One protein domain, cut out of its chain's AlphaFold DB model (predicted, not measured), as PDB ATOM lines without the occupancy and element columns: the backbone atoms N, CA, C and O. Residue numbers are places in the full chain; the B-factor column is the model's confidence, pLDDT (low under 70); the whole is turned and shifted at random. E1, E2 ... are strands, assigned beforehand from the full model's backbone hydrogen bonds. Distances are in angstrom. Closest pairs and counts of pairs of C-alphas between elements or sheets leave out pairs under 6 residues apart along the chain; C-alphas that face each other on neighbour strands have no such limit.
ATOM      1  N   GLY A 128     -65.510 -15.611  34.635       92.31
ATOM      2  CA  GLY A 128     -64.723 -16.645  35.300       92.31
ATOM      3  C   GLY A 128     -63.375 -16.080  35.754       92.31
ATOM      4  O   GLY A 128     -63.124 -14.885  35.629       92.31
ATOM      5  N   ARG A 129     -62.499 -16.913  36.317       94.81
ATOM      6  CA  ARG A 129     -61.183 -16.499  36.835       94.81
ATOM      7  C   ARG A 129     -60.083 -17.235  36.096       94.81
ATOM      8  O   ARG A 129     -60.145 -18.451  35.949       94.81
ATOM      9  N   LEU A 130     -59.053 -16.518  35.668       94.81
ATOM     10  CA  LEU A 130     -57.862 -17.110  35.072       94.81
ATOM     11  C   LEU A 130     -56.671 -16.889  35.995       94.81
ATOM     12  O   LEU A 130     -56.274 -15.756  36.254       94.81
ATOM     13  N   VAL A 131     -56.078 -17.992  36.447       95.31
ATOM     14  CA  VAL A 131     -54.875 -17.993  37.283       95.31
ATOM     15  C   VAL A 131     -53.730 -18.608  36.492       95.31
ATOM     16  O   VAL A 131     -53.800 -19.771  36.095       95.31
ATOM     17  N   VAL A 132     -52.651 -17.854  36.292       91.69
ATOM     18  CA  VAL A 132     -51.425 -18.346  35.654       91.69
ATOM     19  C   VAL A 132     -50.322 -18.453  36.697       91.69
ATOM     20  O   VAL A 132     -49.857 -17.458  37.255       91.69
ATOM     21  N   GLU A 133     -49.878 -19.682  36.939       92.88
ATOM     22  CA  GLU A 133     -48.737 -19.998  37.789       92.88
ATOM     23  C   GLU A 133     -47.485 -20.242  36.962       92.88
ATOM     24  O   GLU A 133     -47.521 -20.935  35.944       92.88
ATOM     25  N   PHE A 134     -46.345 -19.791  37.468       88.06
ATOM     26  CA  PHE A 134     -45.053 -20.029  36.853       88.06
ATOM     27  C   PHE A 134     -44.152 -20.899  37.731       88.06
ATOM     28  O   PHE A 134     -44.022 -20.711  38.945       88.06
ATOM     29  N   ARG A 135     -43.488 -21.879  37.112       87.31
ATOM     30  CA  ARG A 135     -42.543 -22.783  37.776       87.31
ATOM     31  C   ARG A 135     -41.243 -22.828  36.997       87.31
ATOM     32  O   ARG A 135     -41.143 -23.521  35.991       87.31
ATOM     33  N   ALA A 136     -40.239 -22.118  37.500       78.75
ATOM     34  CA  ALA A 136     -38.904 -22.105  36.924       78.75
ATOM     35  C   ALA A 136     -37.909 -22.838  37.840       78.75
ATOM     36  O   ALA A 136     -37.691 -22.401  38.968       78.75
ATOM     37  N   PRO A 137     -37.286 -23.944  37.389       74.94
ATOM     38  CA  PRO A 137     -36.232 -24.625  38.142       74.94
ATOM     39  C   PRO A 137     -34.861 -23.943  37.991       74.94
ATOM     40  O   PRO A 137     -33.864 -24.454  38.489       74.94
ATOM     41  N   PHE A 138     -34.790 -22.820  37.277       70.69
ATOM     42  CA  PHE A 138     -33.581 -22.039  37.030       70.69
ATOM     43  C   PHE A 138     -33.925 -20.541  36.999       70.69
ATOM     44  O   PHE A 138     -35.079 -20.189  36.740       70.69
ATOM     45  N   PRO A 139     -32.951 -19.650  37.259       69.56
ATOM     46  CA  PRO A 139     -33.191 -18.213  37.243       69.56
ATOM     47  C   PRO A 139     -33.554 -17.722  35.838       69.56
ATOM     48  O   PRO A 139     -32.882 -18.050  34.859       69.56
ATOM     49  N   VAL A 140     -34.592 -16.894  35.764       74.00
ATOM     50  CA  VAL A 140     -35.022 -16.169  34.560       74.00
ATOM     51  C   VAL A 140     -34.804 -14.675  34.760       74.00
ATOM     52  O   VAL A 140     -34.739 -14.207  35.894       74.00
ATOM     53  N   THR A 141     -34.663 -13.922  33.677       68.69
ATOM     54  CA  THR A 141     -34.446 -12.463  33.719       68.69
ATOM     55  C   THR A 141     -35.581 -11.667  33.115       68.69
ATOM     56  O   THR A 141     -35.733 -10.493  33.430       68.69
ATOM     57  N   SER A 142     -36.401 -12.311  32.290       75.44
ATOM     58  CA  SER A 142     -37.656 -11.750  31.816       75.44
ATOM     59  C   SER A 142     -38.721 -12.834  31.746       75.44
ATOM     60  O   SER A 142     -38.414 -14.001  31.477       75.44
ATOM     61  N   LEU A 143     -39.959 -12.439  32.018       79.50
ATOM     62  CA  LEU A 143     -41.163 -13.247  31.906       79.50
ATOM     63  C   LEU A 143     -42.281 -12.379  31.332       79.50
ATOM     64  O   LEU A 143     -42.528 -11.280  31.825       79.50
ATOM     65  N   GLU A 144     -42.992 -12.901  30.342       78.56
ATOM     66  CA  GLU A 144     -44.213 -12.309  29.808       78.56
ATOM     67  C   GLU A 144     -45.350 -13.334  29.734       78.56
ATOM     68  O   GLU A 144     -45.126 -14.515  29.463       78.56
ATOM     69  N   VAL A 145     -46.575 -12.865  29.968       80.50
ATOM     70  CA  VAL A 145     -47.813 -13.625  29.774       80.50
ATOM     71  C   VAL A 145     -48.717 -12.830  28.845       80.50
ATOM     72  O   VAL A 145     -48.941 -11.631  29.037       80.50
ATOM     73  N   VAL A 146     -49.228 -13.517  27.834       78.44
ATOM     74  CA  VAL A 146     -50.138 -12.990  26.826       78.44
ATOM     75  C   VAL A 146     -51.415 -13.820  26.875       78.44
ATOM     76  O   VAL A 146     -51.355 -15.046  26.820       78.44
ATOM     77  N   VAL A 147     -52.556 -13.147  26.989       83.31
ATOM     78  CA  VAL A 147     -53.894 -13.747  26.961       83.31
ATOM     79  C   VAL A 147     -54.649 -13.113  25.801       83.31
ATOM     80  O   VAL A 147     -54.702 -11.888  25.704       83.31
ATOM     81  N   ASP A 148     -55.152 -13.932  24.877       81.56
ATOM     82  CA  ASP A 148     -55.878 -13.495  23.672       81.56
ATOM     83  C   ASP A 148     -55.122 -12.439  22.851       81.56
ATOM     84  O   ASP A 148     -55.667 -11.436  22.392       81.56
ATOM     85  N   GLY A 149     -53.807 -12.625  22.718       71.44
ATOM     86  CA  GLY A 149     -52.930 -11.696  22.000       71.44
ATOM     87  C   GLY A 149     -52.610 -10.398  22.753       71.44
ATOM     88  O   GLY A 149     -51.772  -9.624  22.290       71.44
ATOM     89  N   LYS A 150     -53.195 -10.165  23.933       72.06
ATOM     90  CA  LYS A 150     -52.880  -9.021  24.794       72.06
ATOM     91  C   LYS A 150     -51.856  -9.412  25.855       72.06
ATOM     92  O   LYS A 150     -52.052 -10.360  26.608       72.06
ATOM     93  N   ARG A 151     -50.764  -8.654  25.960       77.31
ATOM     94  CA  ARG A 151     -49.805  -8.802  27.063       77.31
ATOM     95  C   ARG A 151     -50.464  -8.355  28.370       77.31
ATOM     96  O   ARG A 151     -50.813  -7.185  28.504       77.31
ATOM     97  N   VAL A 152     -50.618  -9.284  29.309       80.94
ATOM     98  CA  VAL A 152     -51.289  -9.052  30.601       80.94
ATOM     99  C   VAL A 152     -50.324  -9.033  31.781       80.94
ATOM    100  O   VAL A 152     -50.592  -8.380  32.781       80.94
ATOM    101  N   ALA A 153     -49.166  -9.684  31.655       84.81
ATOM    102  CA  ALA A 153     -48.108  -9.607  32.653       84.81
ATOM    103  C   ALA A 153     -46.743  -9.507  31.976       84.81
ATOM    104  O   ALA A 153     -46.479 -10.165  30.968       84.81
ATOM    105  N   SER A 154     -45.859  -8.689  32.544       81.50
ATOM    106  CA  SER A 154     -44.459  -8.597  32.142       81.50
ATOM    107  C   SER A 154     -43.602  -8.273  33.356       81.50
ATOM    108  O   SER A 154     -43.962  -7.419  34.166       81.50
ATOM    109  N   ARG A 155     -42.489  -8.988  33.511       82.38
ATOM    110  CA  ARG A 155     -41.521  -8.773  34.584       82.38
ATOM    111  C   ARG A 155     -40.114  -8.858  34.029       82.38
ATOM    112  O   ARG A 155     -39.821  -9.749  33.236       82.38
ATOM    113  N   GLY A 156     -39.245  -7.995  34.544       76.56
ATOM    114  CA  GLY A 156     -37.856  -7.915  34.113       76.56
ATOM    115  C   GLY A 156     -37.707  -7.234  32.762       76.56
ATOM    116  O   GLY A 156     -38.661  -6.691  32.211       76.56
ATOM    117  N   GLU A 157     -36.490  -7.270  32.240       62.53
ATOM    118  CA  GLU A 157     -36.123  -6.548  31.028       62.53
ATOM    119  C   GLU A 157     -35.421  -7.483  30.050       62.53
ATOM    120  O   GLU A 157     -34.620  -8.346  30.428       62.53
ATOM    121  N   VAL A 158     -35.746  -7.312  28.770       59.34
ATOM    122  CA  VAL A 158     -35.014  -7.934  27.672       59.34
ATOM    123  C   VAL A 158     -34.150  -6.842  27.064       59.34
ATOM    124  O   VAL A 158     -34.666  -5.916  26.446       59.34
ATOM    125  N   ILE A 159     -32.839  -6.937  27.272       52.84
ATOM    126  CA  ILE A 159     -31.882  -6.046  26.619       52.84
ATOM    127  C   ILE A 159     -31.527  -6.670  25.274       52.84
ATOM    128  O   ILE A 159     -30.991  -7.778  25.205       52.84
ATOM    129  N   GLU A 160     -31.849  -5.949  24.209       49.06
ATOM    130  CA  GLU A 160     -31.565  -6.337  22.834       49.06
ATOM    131  C   GLU A 160     -30.573  -5.357  22.242       49.06
ATOM    132  O   GLU A 160     -30.824  -4.158  22.187       49.06
ATOM    133  N   GLY A 161     -29.432  -5.866  21.804       43.12
ATOM    134  CA  GLY A 161     -28.408  -5.039  21.197       43.12
ATOM    135  C   GLY A 161     -27.147  -5.833  20.921       43.12
ATOM    136  O   GLY A 161     -26.898  -6.863  21.546       43.12
ATOM    137  N   GLN A 162     -26.357  -5.329  19.980       39.44
ATOM    138  CA  GLN A 162     -24.954  -5.691  19.860       39.44
ATOM    139  C   GLN A 162     -24.175  -4.796  20.810       39.44
ATOM    140  O   GLN A 162     -24.377  -3.583  20.828       39.44
ATOM    141  N   SER A 163     -23.308  -5.392  21.618       38.50
ATOM    142  CA  SER A 163     -22.379  -4.606  22.410       38.50
ATOM    143  C   SER A 163     -21.398  -3.907  21.466       38.50
ATOM    144  O   SER A 163     -20.891  -4.545  20.538       38.50
ATOM    145  N   GLU A 164     -21.116  -2.619  21.673       39.47
ATOM    146  CA  GLU A 164     -20.029  -1.966  20.940       39.47
ATOM    147  C   GLU A 164     -18.719  -2.748  21.151       39.47
ATOM    148  O   GLU A 164     -18.538  -3.372  22.208       39.47
ATOM    149  N   PRO A 165     -17.783  -2.745  20.185       39.97
ATOM    150  CA  PRO A 165     -16.461  -3.315  20.404       39.97
ATOM    151  C   PRO A 165     -15.854  -2.746  21.698       39.97
ATOM    152  O   PRO A 165     -15.737  -1.534  21.846       39.97
ATOM    153  N   ALA A 166     -15.483  -3.631  22.628       37.28
ATOM    154  CA  ALA A 166     -14.963  -3.326  23.969       37.28
ATOM    155  C   ALA A 166     -15.965  -2.844  25.044       37.28
ATOM    156  O   ALA A 166     -15.541  -2.616  26.177       37.28
ATOM    157  N   GLN A 167     -17.269  -2.772  24.765       35.81
ATOM    158  CA  GLN A 167     -18.291  -2.654  25.810       35.81
ATOM    159  C   GLN A 167     -18.942  -4.013  26.061       35.81
ATOM    160  O   GLN A 167     -19.187  -4.778  25.137       35.81
ATOM    161  N   PHE A 168     -19.219  -4.330  27.323       46.72
ATOM    162  CA  PHE A 168     -20.069  -5.459  27.684       46.72
ATOM    163  C   PHE A 168     -21.451  -4.906  28.012       46.72
ATOM    164  O   PHE A 168     -21.556  -3.970  28.801       46.72
ATOM    165  N   LEU A 169     -22.506  -5.480  27.428       49.16
ATOM    166  CA  LEU A 169     -23.863  -5.179  27.881       49.16
ATOM    167  C   LEU A 169     -23.994  -5.622  29.339       49.16
ATOM    168  O   LEU A 169     -23.611  -6.745  29.688       49.16
ATOM    169  N   GLU A 170     -24.527  -4.741  30.184       52.78
ATOM    170  CA  GLU A 170     -24.799  -5.089  31.572       52.78
ATOM    171  C   GLU A 170     -25.746  -6.284  31.631       52.78
ATOM    172  O   GLU A 170     -26.698  -6.391  30.857       52.78
ATOM    173  N   ARG A 171     -25.468  -7.221  32.542       55.88
ATOM    174  CA  ARG A 171     -26.299  -8.412  32.706       55.88
ATOM    175  C   ARG A 171     -27.614  -8.011  33.387       55.88
ATOM    176  O   ARG A 171     -27.552  -7.553  34.528       55.88
ATOM    177  N   PRO A 172     -28.786  -8.260  32.766       58.19
ATOM    178  CA  PRO A 172     -30.072  -8.065  33.422       58.19
ATOM    179  C   PRO A 172     -30.156  -8.752  34.787       58.19
ATOM    180  O   PRO A 172     -29.639  -9.860  34.985       58.19
ATOM    181  N   ALA A 173     -30.859  -8.109  35.717       67.19
ATOM    182  CA  ALA A 173     -31.113  -8.670  37.033       67.19
ATOM    183  C   ALA A 173     -31.928  -9.973  36.937       67.19
ATOM    184  O   ALA A 173     -32.828 -10.128  36.108       67.19
ATOM    185  N   ARG A 174     -31.623 -10.926  37.822       73.00
ATOM    186  CA  ARG A 174     -32.410 -12.158  37.956       73.00
ATOM    187  C   ARG A 174     -33.764 -11.835  38.577       73.00
ATOM    188  O   ARG A 174     -33.831 -11.179  39.615       73.00
ATOM    189  N   LEU A 175     -34.828 -12.373  37.994       77.44
ATOM    190  CA  LEU A 175     -36.141 -12.363  38.618       77.44
ATOM    191  C   LEU A 175     -36.128 -13.295  39.824       77.44
ATOM    192  O   LEU A 175     -35.751 -14.465  39.734       77.44
ATOM    193  N   SER A 176     -36.587 -12.772  40.954       75.12
ATOM    194  CA  SER A 176     -36.794 -13.549  42.173       75.12
ATOM    195  C   SER A 176     -38.162 -14.226  42.123       75.12
ATOM    196  O   SER A 176     -39.060 -13.859  42.876       75.12
ATOM    197  N   LEU A 177     -38.330 -15.182  41.200       76.00
ATOM    198  CA  LEU A 177     -39.576 -15.939  41.091       76.00
ATOM    199  C   LEU A 177     -39.645 -17.025  42.165       76.00
ATOM    200  O   LEU A 177     -38.749 -17.869  42.267       76.00
ATOM    201  N   LYS A 178     -40.724 -17.036  42.953       77.50
ATOM    202  CA  LYS A 178     -40.989 -18.139  43.888       77.50
ATOM    203  C   LYS A 178     -41.464 -19.370  43.110       77.50
ATOM    204  O   LYS A 178     -42.063 -19.278  42.040       77.50
ATOM    205  N   LYS A 179     -41.211 -20.564  43.650       77.81
ATOM    206  CA  LYS A 179     -41.703 -21.809  43.044       77.81
ATOM    207  C   LYS A 179     -43.236 -21.815  43.056       77.81
ATOM    208  O   LYS A 179     -43.822 -21.844  44.132       77.81
ATOM    209  N   GLY A 180     -43.857 -21.852  41.875       80.81
ATOM    210  CA  GLY A 180     -45.318 -21.824  41.746       80.81
ATOM    211  C   GLY A 180     -45.907 -20.436  41.973       80.81
ATOM    212  O   GLY A 180     -47.032 -20.323  42.443       80.81
ATOM    213  N   GLU A 181     -45.135 -19.384  41.701       87.31
ATOM    214  CA  GLU A 181     -45.620 -18.018  41.828       87.31
ATOM    215  C   GLU A 181     -46.744 -17.736  40.833       87.31
ATOM    216  O   GLU A 181     -46.626 -18.029  39.643       87.31
ATOM    217  N   VAL A 182     -47.822 -17.140  41.333       91.50
ATOM    218  CA  VAL A 182     -48.917 -16.637  40.509       91.50
ATOM    219  C   VAL A 182     -48.471 -15.326  39.873       91.50
ATOM    220  O   VAL A 182     -48.123 -14.366  40.563       91.50
ATOM    221  N   VAL A 183     -48.435 -15.307  38.545       90.19
ATOM    222  CA  VAL A 183     -47.961 -14.163  37.752       90.19
ATOM    223  C   VAL A 183     -49.101 -13.404  37.085       90.19
ATOM    224  O   VAL A 183     -48.896 -12.269  36.663       90.19
ATOM    225  N   TYR A 184     -50.284 -14.013  37.031       92.19
ATOM    226  CA  TYR A 184     -51.528 -13.407  36.584       92.19
ATOM    227  C   TYR A 184     -52.700 -14.061  37.320       92.19
ATOM    228  O   TYR A 184     -52.728 -15.287  37.454       92.19
ATOM    229  N   ASP A 185     -53.624 -13.247  37.815       95.25
ATOM    230  CA  ASP A 185     -54.814 -13.674  38.551       95.25
ATOM    231  C   ASP A 185     -55.890 -12.601  38.407       95.25
ATOM    232  O   ASP A 185     -55.865 -11.594  39.115       95.25
ATOM    233  N   GLU A 186     -56.792 -12.787  37.448       93.75
ATOM    234  CA  GLU A 186     -57.876 -11.840  37.195       93.75
ATOM    235  C   GLU A 186     -59.180 -12.548  36.824       93.75
ATOM    236  O   GLU A 186     -59.195 -13.688  36.342       93.75
ATOM    237  N   LEU A 187     -60.285 -11.828  37.029       94.44
ATOM    238  CA  LEU A 187     -61.585 -12.181  36.480       94.44
ATOM    239  C   LEU A 187     -61.643 -11.782  35.006       94.44
ATOM    240  O   LEU A 187     -61.400 -10.625  34.664       94.44
ATOM    241  N   ILE A 188     -61.996 -12.728  34.144       93.94
ATOM    242  CA  ILE A 188     -62.129 -12.518  32.702       93.94
ATOM    243  C   ILE A 188     -63.497 -13.015  32.220       93.94
ATOM    244  O   ILE A 188     -64.126 -13.815  32.919       93.94
ATOM    245  N   PRO A 189     -63.994 -12.543  31.062       95.31
ATOM    246  CA  PRO A 189     -65.252 -13.031  30.506       95.31
ATOM    247  C   PRO A 189     -65.249 -14.552  30.363       95.31
ATOM    248  O   PRO A 189     -64.215 -15.138  30.071       95.31
ATOM    249  N   ALA A 190     -66.393 -15.197  30.557       93.00
ATOM    250  CA  ALA A 190     -66.536 -16.612  30.252       93.00
ATOM    251  C   ALA A 190     -66.335 -16.847  28.745       93.00
ATOM    252  O   ALA A 190     -66.783 -16.055  27.910       93.00
ATOM    253  N   GLY A 191     -65.678 -17.949  28.397       94.31
ATOM    254  CA  GLY A 191     -65.363 -18.283  27.016       94.31
ATOM    255  C   GLY A 191     -64.008 -18.954  26.849       94.31
ATOM    256  O   GLY A 191     -63.382 -19.426  27.801       94.31
ATOM    257  N   ARG A 192     -63.574 -19.034  25.592       93.94
ATOM    258  CA  ARG A 192     -62.291 -19.622  25.217       93.94
ATOM    259  C   ARG A 192     -61.210 -18.548  25.193       93.94
ATOM    260  O   ARG A 192     -61.329 -17.591  24.436       93.94
ATOM    261  N   HIS A 193     -60.132 -18.796  25.926       90.06
ATOM    262  CA  HIS A 193     -58.968 -17.925  26.012       90.06
ATOM    263  C   HIS A 193     -57.704 -18.649  25.567       90.06
ATOM    264  O   HIS A 193     -57.487 -19.806  25.933       90.06
ATOM    265  N   GLU A 194     -56.852 -17.982  24.795       86.44
ATOM    266  CA  GLU A 194     -55.525 -18.477  24.429       86.44
ATOM    267  C   GLU A 194     -54.464 -17.875  25.351       86.44
ATOM    268  O   GLU A 194     -54.288 -16.659  25.403       86.44
ATOM    269  N   ILE A 195     -53.730 -18.732  26.064       83.50
ATOM    270  CA  ILE A 195     -52.673 -18.337  26.991       83.50
ATOM    271  C   ILE A 195     -51.309 -18.702  26.414       83.50
ATOM    272  O   ILE A 195     -50.997 -19.869  26.160       83.50
ATOM    273  N   LEU A 196     -50.458 -17.690  26.290       81.00
ATOM    274  CA  LEU A 196     -49.074 -17.791  25.850       81.00
ATOM    275  C   LEU A 196     -48.155 -17.244  26.943       81.00
ATOM    276  O   LEU A 196     -48.430 -16.208  27.546       81.00
ATOM    277  N   ALA A 197     -47.035 -17.920  27.176       75.81
ATOM    278  CA  ALA A 197     -45.977 -17.426  28.044       75.81
ATOM    279  C   ALA A 197     -44.652 -17.326  27.278       75.81
ATOM    280  O   ALA A 197     -44.338 -18.172  26.439       75.81
ATOM    281  N   GLY A 198     -43.868 -16.300  27.596       70.81
ATOM    282  CA  GLY A 198     -42.521 -16.073  27.079       70.81
ATOM    283  C   GLY A 198     -41.540 -15.850  28.225       70.81
ATOM    284  O   GLY A 198     -41.919 -15.374  29.293       70.81
ATOM    285  N   PHE A 199     -40.275 -16.222  28.042       71.69
ATOM    286  CA  PHE A 199     -39.242 -15.987  29.050       71.69
ATOM    287  C   PHE A 199     -37.874 -15.760  28.413       71.69
ATOM    288  O   PHE A 199     -37.599 -16.247  27.315       71.69
ATOM    289  N   ALA A 200     -36.999 -15.077  29.150       64.12
ATOM    290  CA  ALA A 200     -35.589 -14.937  28.816       64.12
ATOM    291  C   ALA A 200     -34.700 -15.412  29.972       64.12
ATOM    292  O   ALA A 200     -35.051 -15.302  31.151       64.12
ATOM    293  N   VAL A 201     -33.521 -15.922  29.618       62.72
ATOM    294  CA  VAL A 201     -32.457 -16.293  30.555       62.72
ATOM    295  C   VAL A 201     -31.170 -15.574  30.162       62.72
ATOM    296  O   VAL A 201     -30.700 -15.697  29.032       62.72
ATOM    297  N   THR A 202     -30.555 -14.834  31.087       52.06
ATOM    298  CA  THR A 202     -29.195 -14.315  30.884       52.06
ATOM    299  C   THR A 202     -28.195 -15.437  31.105       52.06
ATOM    300  O   THR A 202     -27.840 -15.693  32.253       52.06
ATOM    301  N   ALA A 203     -27.755 -16.091  30.034       49.31
ATOM    302  CA  ALA A 203     -26.682 -17.086  30.005       49.31
ATOM    303  C   ALA A 203     -26.806 -18.249  31.019       49.31
ATOM    304  O   ALA A 203     -26.644 -18.098  32.234       49.31
ATOM    305  N   VAL A 204     -27.035 -19.432  30.443       41.16
ATOM    306  CA  VAL A 204     -26.751 -20.768  30.988       41.16
ATOM    307  C   VAL A 204     -25.490 -20.715  31.843       41.16
ATOM    308  O   VAL A 204     -24.497 -20.129  31.411       41.16
ATOM    309  N   GLU A 205     -25.541 -21.280  33.051       34.84
ATOM    310  CA  GLU A 205     -24.345 -21.529  33.860       34.84
ATOM    311  C   GLU A 205     -23.242 -22.055  32.943       34.84
ATOM    312  O   GLU A 205     -23.454 -23.031  32.226       34.84
ATOM    313  N   SER A 206     -22.119 -21.344  32.921       33.66
ATOM    314  CA  SER A 206     -20.891 -21.772  32.272       33.66
ATOM    315  C   SER A 206     -20.596 -23.203  32.709       33.66
ATOM    316  O   SER A 206     -20.217 -23.417  33.861       33.66
ATOM    317  N   ASP A 207     -20.817 -24.167  31.818       33.56
ATOM    318  CA  ASP A 207     -20.224 -25.486  31.967       33.56
ATOM    319  C   ASP A 207     -18.707 -25.250  31.869       33.56
ATOM    320  O   ASP A 207     -18.262 -24.643  30.888       33.56
ATOM    321  N   PRO A 208     -17.907 -25.607  32.887       37.34
ATOM    322  CA  PRO A 208     -16.471 -25.325  32.899       37.34
ATOM    323  C   PRO A 208     -15.695 -26.030  31.773       37.34
ATOM    324  O   PRO A 208     -14.508 -25.765  31.614       37.34
ATOM    325  N   ASN A 240     -44.056 -23.778  22.084       49.91
ATOM    326  CA  ASN A 240     -45.241 -24.533  22.465       49.91
ATOM    327  C   ASN A 240     -46.431 -23.630  22.085       49.91
ATOM    328  O   ASN A 240     -46.451 -22.492  22.573       49.91
ATOM    329  N   PRO A 241     -47.323 -24.046  21.156       58.28
ATOM    330  CA  PRO A 241     -48.523 -23.273  20.862       58.28
ATOM    331  C   PRO A 241     -49.211 -23.031  22.201       58.28
ATOM    332  O   PRO A 241     -49.155 -23.897  23.077       58.28
ATOM    333  N   GLY A 242     -49.745 -21.837  22.413       66.94
ATOM    334  CA  GLY A 242     -50.375 -21.501  23.680       66.94
ATOM    335  C   GLY A 242     -51.363 -22.574  24.118       66.94
ATOM    336  O   GLY A 242     -51.866 -23.369  23.319       66.94
ATOM    337  N   VAL A 243     -51.638 -22.623  25.412       83.19
ATOM    338  CA  VAL A 243     -52.729 -23.465  25.885       83.19
ATOM    339  C   VAL A 243     -54.027 -22.687  25.719       83.19
ATOM    340  O   VAL A 243     -54.109 -21.529  26.115       83.19
ATOM    341  N   SER A 244     -55.041 -23.302  25.115       87.06
ATOM    342  CA  SER A 244     -56.395 -22.757  25.181       87.06
ATOM    343  C   SER A 244     -57.067 -23.250  26.457       87.06
ATOM    344  O   SER A 244     -56.996 -24.442  26.755       87.06
ATOM    345  N   CYS A 245     -57.735 -22.353  27.171       89.25
ATOM    346  CA  CYS A 245     -58.623 -22.707  28.266       89.25
ATOM    347  C   CYS A 245     -60.048 -22.256  27.960       89.25
ATOM    348  O   CYS A 245     -60.242 -21.173  27.416       89.25
ATOM    349  N   GLU A 246     -61.031 -23.084  28.294       93.50
ATOM    350  CA  GLU A 246     -62.450 -22.741  28.237       93.50
ATOM    351  C   GLU A 246     -62.926 -22.522  29.673       93.50
ATOM    352  O   GLU A 246     -62.723 -23.389  30.520       93.50
ATOM    353  N   ILE A 247     -63.466 -21.338  29.959       93.12
ATOM    354  CA  ILE A 247     -63.853 -20.921  31.308       93.12
ATOM    355  C   ILE A 247     -65.359 -20.693  31.320       93.12
ATOM    356  O   ILE A 247     -65.837 -19.776  30.647       93.12
ATOM    357  N   ALA A 248     -66.111 -21.500  32.070       92.06
ATOM    358  CA  ALA A 248     -67.523 -21.215  32.286       92.06
ATOM    359  C   ALA A 248     -67.717 -20.130  33.357       92.06
ATOM    360  O   ALA A 248     -66.810 -19.768  34.112       92.06
ATOM    361  N   GLN A 249     -68.934 -19.594  33.435       92.62
ATOM    362  CA  GLN A 249     -69.286 -18.624  34.464       92.62
ATOM    363  C   GLN A 249     -69.076 -19.214  35.866       92.62
ATOM    364  O   GLN A 249     -69.576 -20.294  36.175       92.62
ATOM    365  N   GLY A 250     -68.376 -18.474  36.724       91.31
ATOM    366  CA  GLY A 250     -68.069 -18.906  38.088       91.31
ATOM    367  C   GLY A 250     -66.936 -19.927  38.196       91.31
ATOM    368  O   GLY A 250     -66.575 -20.312  39.308       91.31
ATOM    369  N   GLU A 251     -66.360 -20.363  37.074       93.00
ATOM    370  CA  GLU A 251     -65.243 -21.298  37.079       93.00
ATOM    371  C   GLU A 251     -63.902 -20.578  37.157       93.00
ATOM    372  O   GLU A 251     -63.735 -19.426  36.749       93.00
ATOM    373  N   THR A 252     -62.916 -21.294  37.688       93.81
ATOM    374  CA  THR A 252     -61.524 -20.863  37.676       93.81
ATOM    375  C   THR A 252     -60.733 -21.792  36.777       93.81
ATOM    376  O   THR A 252     -60.650 -22.986  37.047       93.81
ATOM    377  N   CYS A 253     -60.096 -21.239  35.750       94.38
ATOM    378  CA  CYS A 253     -59.082 -21.948  34.993       94.38
ATOM    379  C   CYS A 253     -57.703 -21.672  35.577       94.38
ATOM    380  O   CYS A 253     -57.260 -20.520  35.637       94.38
ATOM    381  N   ARG A 254     -56.993 -22.732  35.976       95.31
ATOM    382  CA  ARG A 254     -55.617 -22.618  36.461       95.31
ATOM    383  C   ARG A 254     -54.640 -23.187  35.438       95.31
ATOM    384  O   ARG A 254     -54.598 -24.386  35.170       95.31
ATOM    385  N   VAL A 255     -53.795 -22.315  34.899       91.56
ATOM    386  CA  VAL A 255     -52.729 -22.659  33.957       91.56
ATOM    387  C   VAL A 255     -51.399 -22.673  34.694       91.56
ATOM    388  O   VAL A 255     -50.938 -21.649  35.189       91.56
ATOM    389  N   VAL A 256     -50.734 -23.824  34.731       90.56
ATOM    390  CA  VAL A 256     -49.365 -23.934  35.245       90.56
ATOM    391  C   VAL A 256     -48.389 -23.954  34.076       90.56
ATOM    392  O   VAL A 256     -48.389 -24.882  33.266       90.56
ATOM    393  N   VAL A 257     -47.523 -22.948  34.022       85.75
ATOM    394  CA  VAL A 257     -46.427 -22.826  33.063       85.75
ATOM    395  C   VAL A 257     -45.139 -23.311  33.724       85.75
ATOM    396  O   VAL A 257     -44.584 -22.671  34.616       85.75
ATOM    397  N   GLU A 258     -44.656 -24.471  33.295       82.94
ATOM    398  CA  GLU A 258     -43.424 -25.078  33.788       82.94
ATOM    399  C   GLU A 258     -42.279 -24.889  32.793       82.94
ATOM    400  O   GLU A 258     -42.364 -25.274  31.624       82.94
ATOM    401  N   LEU A 259     -41.175 -24.330  33.279       76.56
ATOM    402  CA  LEU A 259     -39.953 -24.154  32.511       76.56
ATOM    403  C   LEU A 259     -39.097 -25.392  32.659       76.56
ATOM    404  O   LEU A 259     -38.808 -25.852  33.761       76.56
ATOM    405  N   GLN A 260     -38.652 -25.923  31.534       71.38
ATOM    406  CA  GLN A 260     -37.872 -27.143  31.508       71.38
ATOM    407  C   GLN A 260     -36.495 -26.873  30.918       71.38
ATOM    408  O   GLN A 260     -36.362 -26.250  29.866       71.38
ATOM    409  N   ARG A 261     -35.467 -27.375  31.608       69.00
ATOM    410  CA  ARG A 261     -34.084 -27.438  31.127       69.00
ATOM    411  C   ARG A 261     -33.821 -28.864  30.656       69.00
ATOM    412  O   ARG A 261     -33.964 -29.796  31.447       69.00
ATOM    413  N   ARG A 262     -33.430 -29.064  29.396       61.44
ATOM    414  CA  ARG A 262     -33.018 -30.383  28.888       61.44
ATOM    415  C   ARG A 262     -31.594 -30.327  28.364       61.44
ATOM    416  O   ARG A 262     -31.248 -29.467  27.562       61.44
ATOM    417  N   ARG A 263     -30.777 -31.283  28.811       56.97
ATOM    418  CA  ARG A 263     -29.460 -31.535  28.223       56.97
ATOM    419  C   ARG A 263     -29.656 -32.180  26.855       56.97
ATOM    420  O   ARG A 263     -30.369 -33.182  26.746       56.97
ATOM    421  N   SER A 264     -29.062 -31.597  25.820       54.97
ATOM    422  CA  SER A 264     -29.030 -32.227  24.503       54.97
ATOM    423  C   SER A 264     -28.187 -33.502  24.584       54.97
ATOM    424  O   SER A 264     -27.096 -33.497  25.140       54.97
ATOM    425  N   ARG A 265     -28.700 -34.620  24.055       50.09
ATOM    426  CA  ARG A 265     -27.997 -35.919  24.068       50.09
ATOM    427  C   ARG A 265     -26.958 -36.070  22.947       50.09
ATOM    428  O   ARG A 265     -26.338 -37.124  22.854       50.09
ATOM    429  N   ARG A 266     -26.794 -35.078  22.065       48.69
ATOM    430  CA  ARG A 266     -25.766 -35.119  21.010       48.69
ATOM    431  C   ARG A 266     -24.426 -34.638  21.569       48.69
ATOM    432  O   ARG A 266     -24.404 -33.718  22.377       48.69
ATOM    433  N   THR A 267     -23.339 -35.267  21.136       40.62
ATOM    434  CA  THR A 267     -21.946 -34.908  21.444       40.62
ATOM    435  C   THR A 267     -21.704 -33.421  21.133       40.62
ATOM    436  O   THR A 267     -21.943 -32.997  20.004       40.62
ATOM    437  N   GLY A 268     -21.315 -32.629  22.144       52.22
ATOM    438  CA  GLY A 268     -21.237 -31.152  22.087       52.22
ATOM    439  C   GLY A 268     -22.543 -30.420  22.451       52.22
ATOM    440  O   GLY A 268     -22.816 -29.322  21.969       52.22
ATOM    441  N   GLY A 269     -23.429 -31.077  23.203       46.03
ATOM    442  CA  GLY A 269     -24.835 -30.710  23.334       46.03
ATOM    443  C   GLY A 269     -25.122 -29.561  24.298       46.03
ATOM    444  O   GLY A 269     -25.354 -29.797  25.481       46.03
ATOM    445  N   GLY A 270     -25.264 -28.350  23.757       53.28
ATOM    446  CA  GLY A 270     -25.765 -27.192  24.497       53.28
ATOM    447  C   GLY A 270     -27.090 -27.445  25.239       53.28
ATOM    448  O   GLY A 270     -27.912 -28.295  24.871       53.28
ATOM    449  N   THR A 271     -27.299 -26.686  26.314       54.25
ATOM    450  CA  THR A 271     -28.521 -26.742  27.127       54.25
ATOM    451  C   THR A 271     -29.705 -26.134  26.372       54.25
ATOM    452  O   THR A 271     -29.629 -25.002  25.903       54.25
ATOM    453  N   ALA A 272     -30.823 -26.862  26.295       58.09
ATOM    454  CA  ALA A 272     -32.073 -26.375  25.716       58.09
ATOM    455  C   ALA A 272     -33.081 -25.978  26.809       58.09
ATOM    456  O   ALA A 272     -33.185 -26.644  27.847       58.09
ATOM    457  N   TYR A 273     -33.857 -24.926  26.539       63.97
ATOM    458  CA  TYR A 273     -34.904 -24.398  27.419       63.97
ATOM    459  C   TYR A 273     -36.258 -24.379  26.706       63.97
ATOM    460  O   TYR A 273     -36.322 -24.142  25.501       63.97
ATOM    461  N   GLY A 274     -37.335 -24.662  27.437       63.56
ATOM    462  CA  GLY A 274     -38.664 -24.826  26.858       63.56
ATOM    463  C   GLY A 274     -39.774 -24.704  27.892       63.56
ATOM    464  O   GLY A 274     -39.516 -24.696  29.096       63.56
ATOM    465  N   LEU A 275     -41.007 -24.607  27.397       66.25
ATOM    466  CA  LEU A 275     -42.218 -24.440  28.197       66.25
ATOM    467  C   LEU A 275     -43.110 -25.670  28.112       66.25
ATOM    468  O   LEU A 275     -43.331 -26.225  27.032       66.25
ATOM    469  N   ARG A 276     -43.694 -26.030  29.247       75.38
ATOM    470  CA  ARG A 276     -44.765 -27.011  29.354       75.38
ATOM    471  C   ARG A 276     -45.958 -26.372  30.053       75.38
ATOM    472  O   ARG A 276     -45.816 -25.858  31.156       75.38
ATOM    473  N   TYR A 277     -47.128 -26.470  29.437       78.38
ATOM    474  CA  TYR A 277     -48.389 -26.057  30.043       78.38
ATOM    475  C   TYR A 277     -49.072 -27.250  30.721       78.38
ATOM    476  O   TYR A 277     -48.999 -28.381  30.228       78.38
ATOM    477  N   GLN A 278     -49.725 -27.009  31.854       84.81
ATOM    478  CA  GLN A 278     -50.632 -27.950  32.510       84.81
ATOM    479  C   GLN A 278     -51.901 -27.194  32.906       84.81
ATOM    480  O   GLN A 278     -51.808 -26.184  33.601       84.81
ATOM    481  N   LEU A 279     -53.059 -27.683  32.470       85.81
ATOM    482  CA  LEU A 279     -54.358 -27.219  32.956       85.81
ATOM    483  C   LEU A 279     -54.692 -27.967  34.247       85.81
ATOM    484  O   LEU A 279     -54.401 -29.164  34.355       85.81
ATOM    485  N   ARG A 280     -55.239 -27.255  35.225       80.25
ATOM    486  CA  ARG A 280     -55.683 -27.794  36.508       80.25
ATOM    487  C   ARG A 280     -57.084 -27.323  36.825       80.25
ATOM    488  O   ARG A 280     -57.369 -26.146  36.508       80.25
TER     489      ARG A 280
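What this domain is: This is residues 128 to 208 and 240 to 280 of the 280 residues of an uncharacterized protein of Acidobacteria bacterium (UniProt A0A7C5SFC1). Two twisted sheets of four strands each stand face to face as a sandwich, their strands running nearly along one another, and a long loop reaches out past one end, where residues 162 to 168 stick out free. One sheet has the order E4, E1, E7, E8 and is mixed; the other has the order E3, E2, E5, E6 and is antiparallel throughout. The printed part has 122 residues with no named helix and eight named strands, E1 to E8 in order along the chain; the class is all strand. The whole is elongated, spanning 56 by 33 by 24 A, and only just loose, close to compact, with a radius of gyration of the C-alphas of 16.8 A.

Where its parts are: Find C-alpha 128 at (-64.723, -16.645, 35.300); from there E1 runs 23.1 A to residue 135. Read on to E2, residues 142 to 147, and E3, residues 150 to 156. Past the long loop come E4, residues 181 to 189, 23.2 A, and E5, residues 191 to 200, 30.0 A, which ends at C-alpha 200 at (-35.589, -14.937, 28.816). Beyond the cut lie E6, residues 243 to 247, and E7, residues 252 to 263, the longest strand at 35.1 A. E8, residues 271 to 279, 26.5 A, ends at C-alpha 279 at (-54.358, -27.219, 32.956).

How they stand to each other: Begin with E1, an inner strand: it is antiparallel to E4, with N 130 and O 186 2.9 A apart, and parallel to E7, with N 133 and O 255 2.8 A apart. E7 and E8 form a hairpin, with N 258 and O 276 at 2.8 A. In the other sheet, E2 and E3 form a hairpin, with N 145 and O 153 at 2.9 A. E5 is staggered: residues 195 to 200 pair with E2, N 198 and O 144 at 2.9 A, and residues 191 to 195 with E6, N 193 and O 245 at 2.8 A. These N and O pairs are within hydrogen-bond range. Between the sheets, whose facing parts are 7.5 A apart centre to centre, look at Ala 153 of E3 and Tyr 184 of E4, the closest C-alphas of the two at 6.4 A. E3 and E8 are apart.

The domain as a whole: The farthest C-alphas, those of Ala 166 and Gln 249, are 57.4 A apart. Residues 209 to 239 are not printed, and C-alphas 208 and 240 are 30.6 A apart across this cut. The link from E3 to E4, 24 residues, is long. Mean pLDDT of the printed part is 72.3; look for values under 70 at, among others, residues 157 to 173, 200 to 208 and 261 to 275.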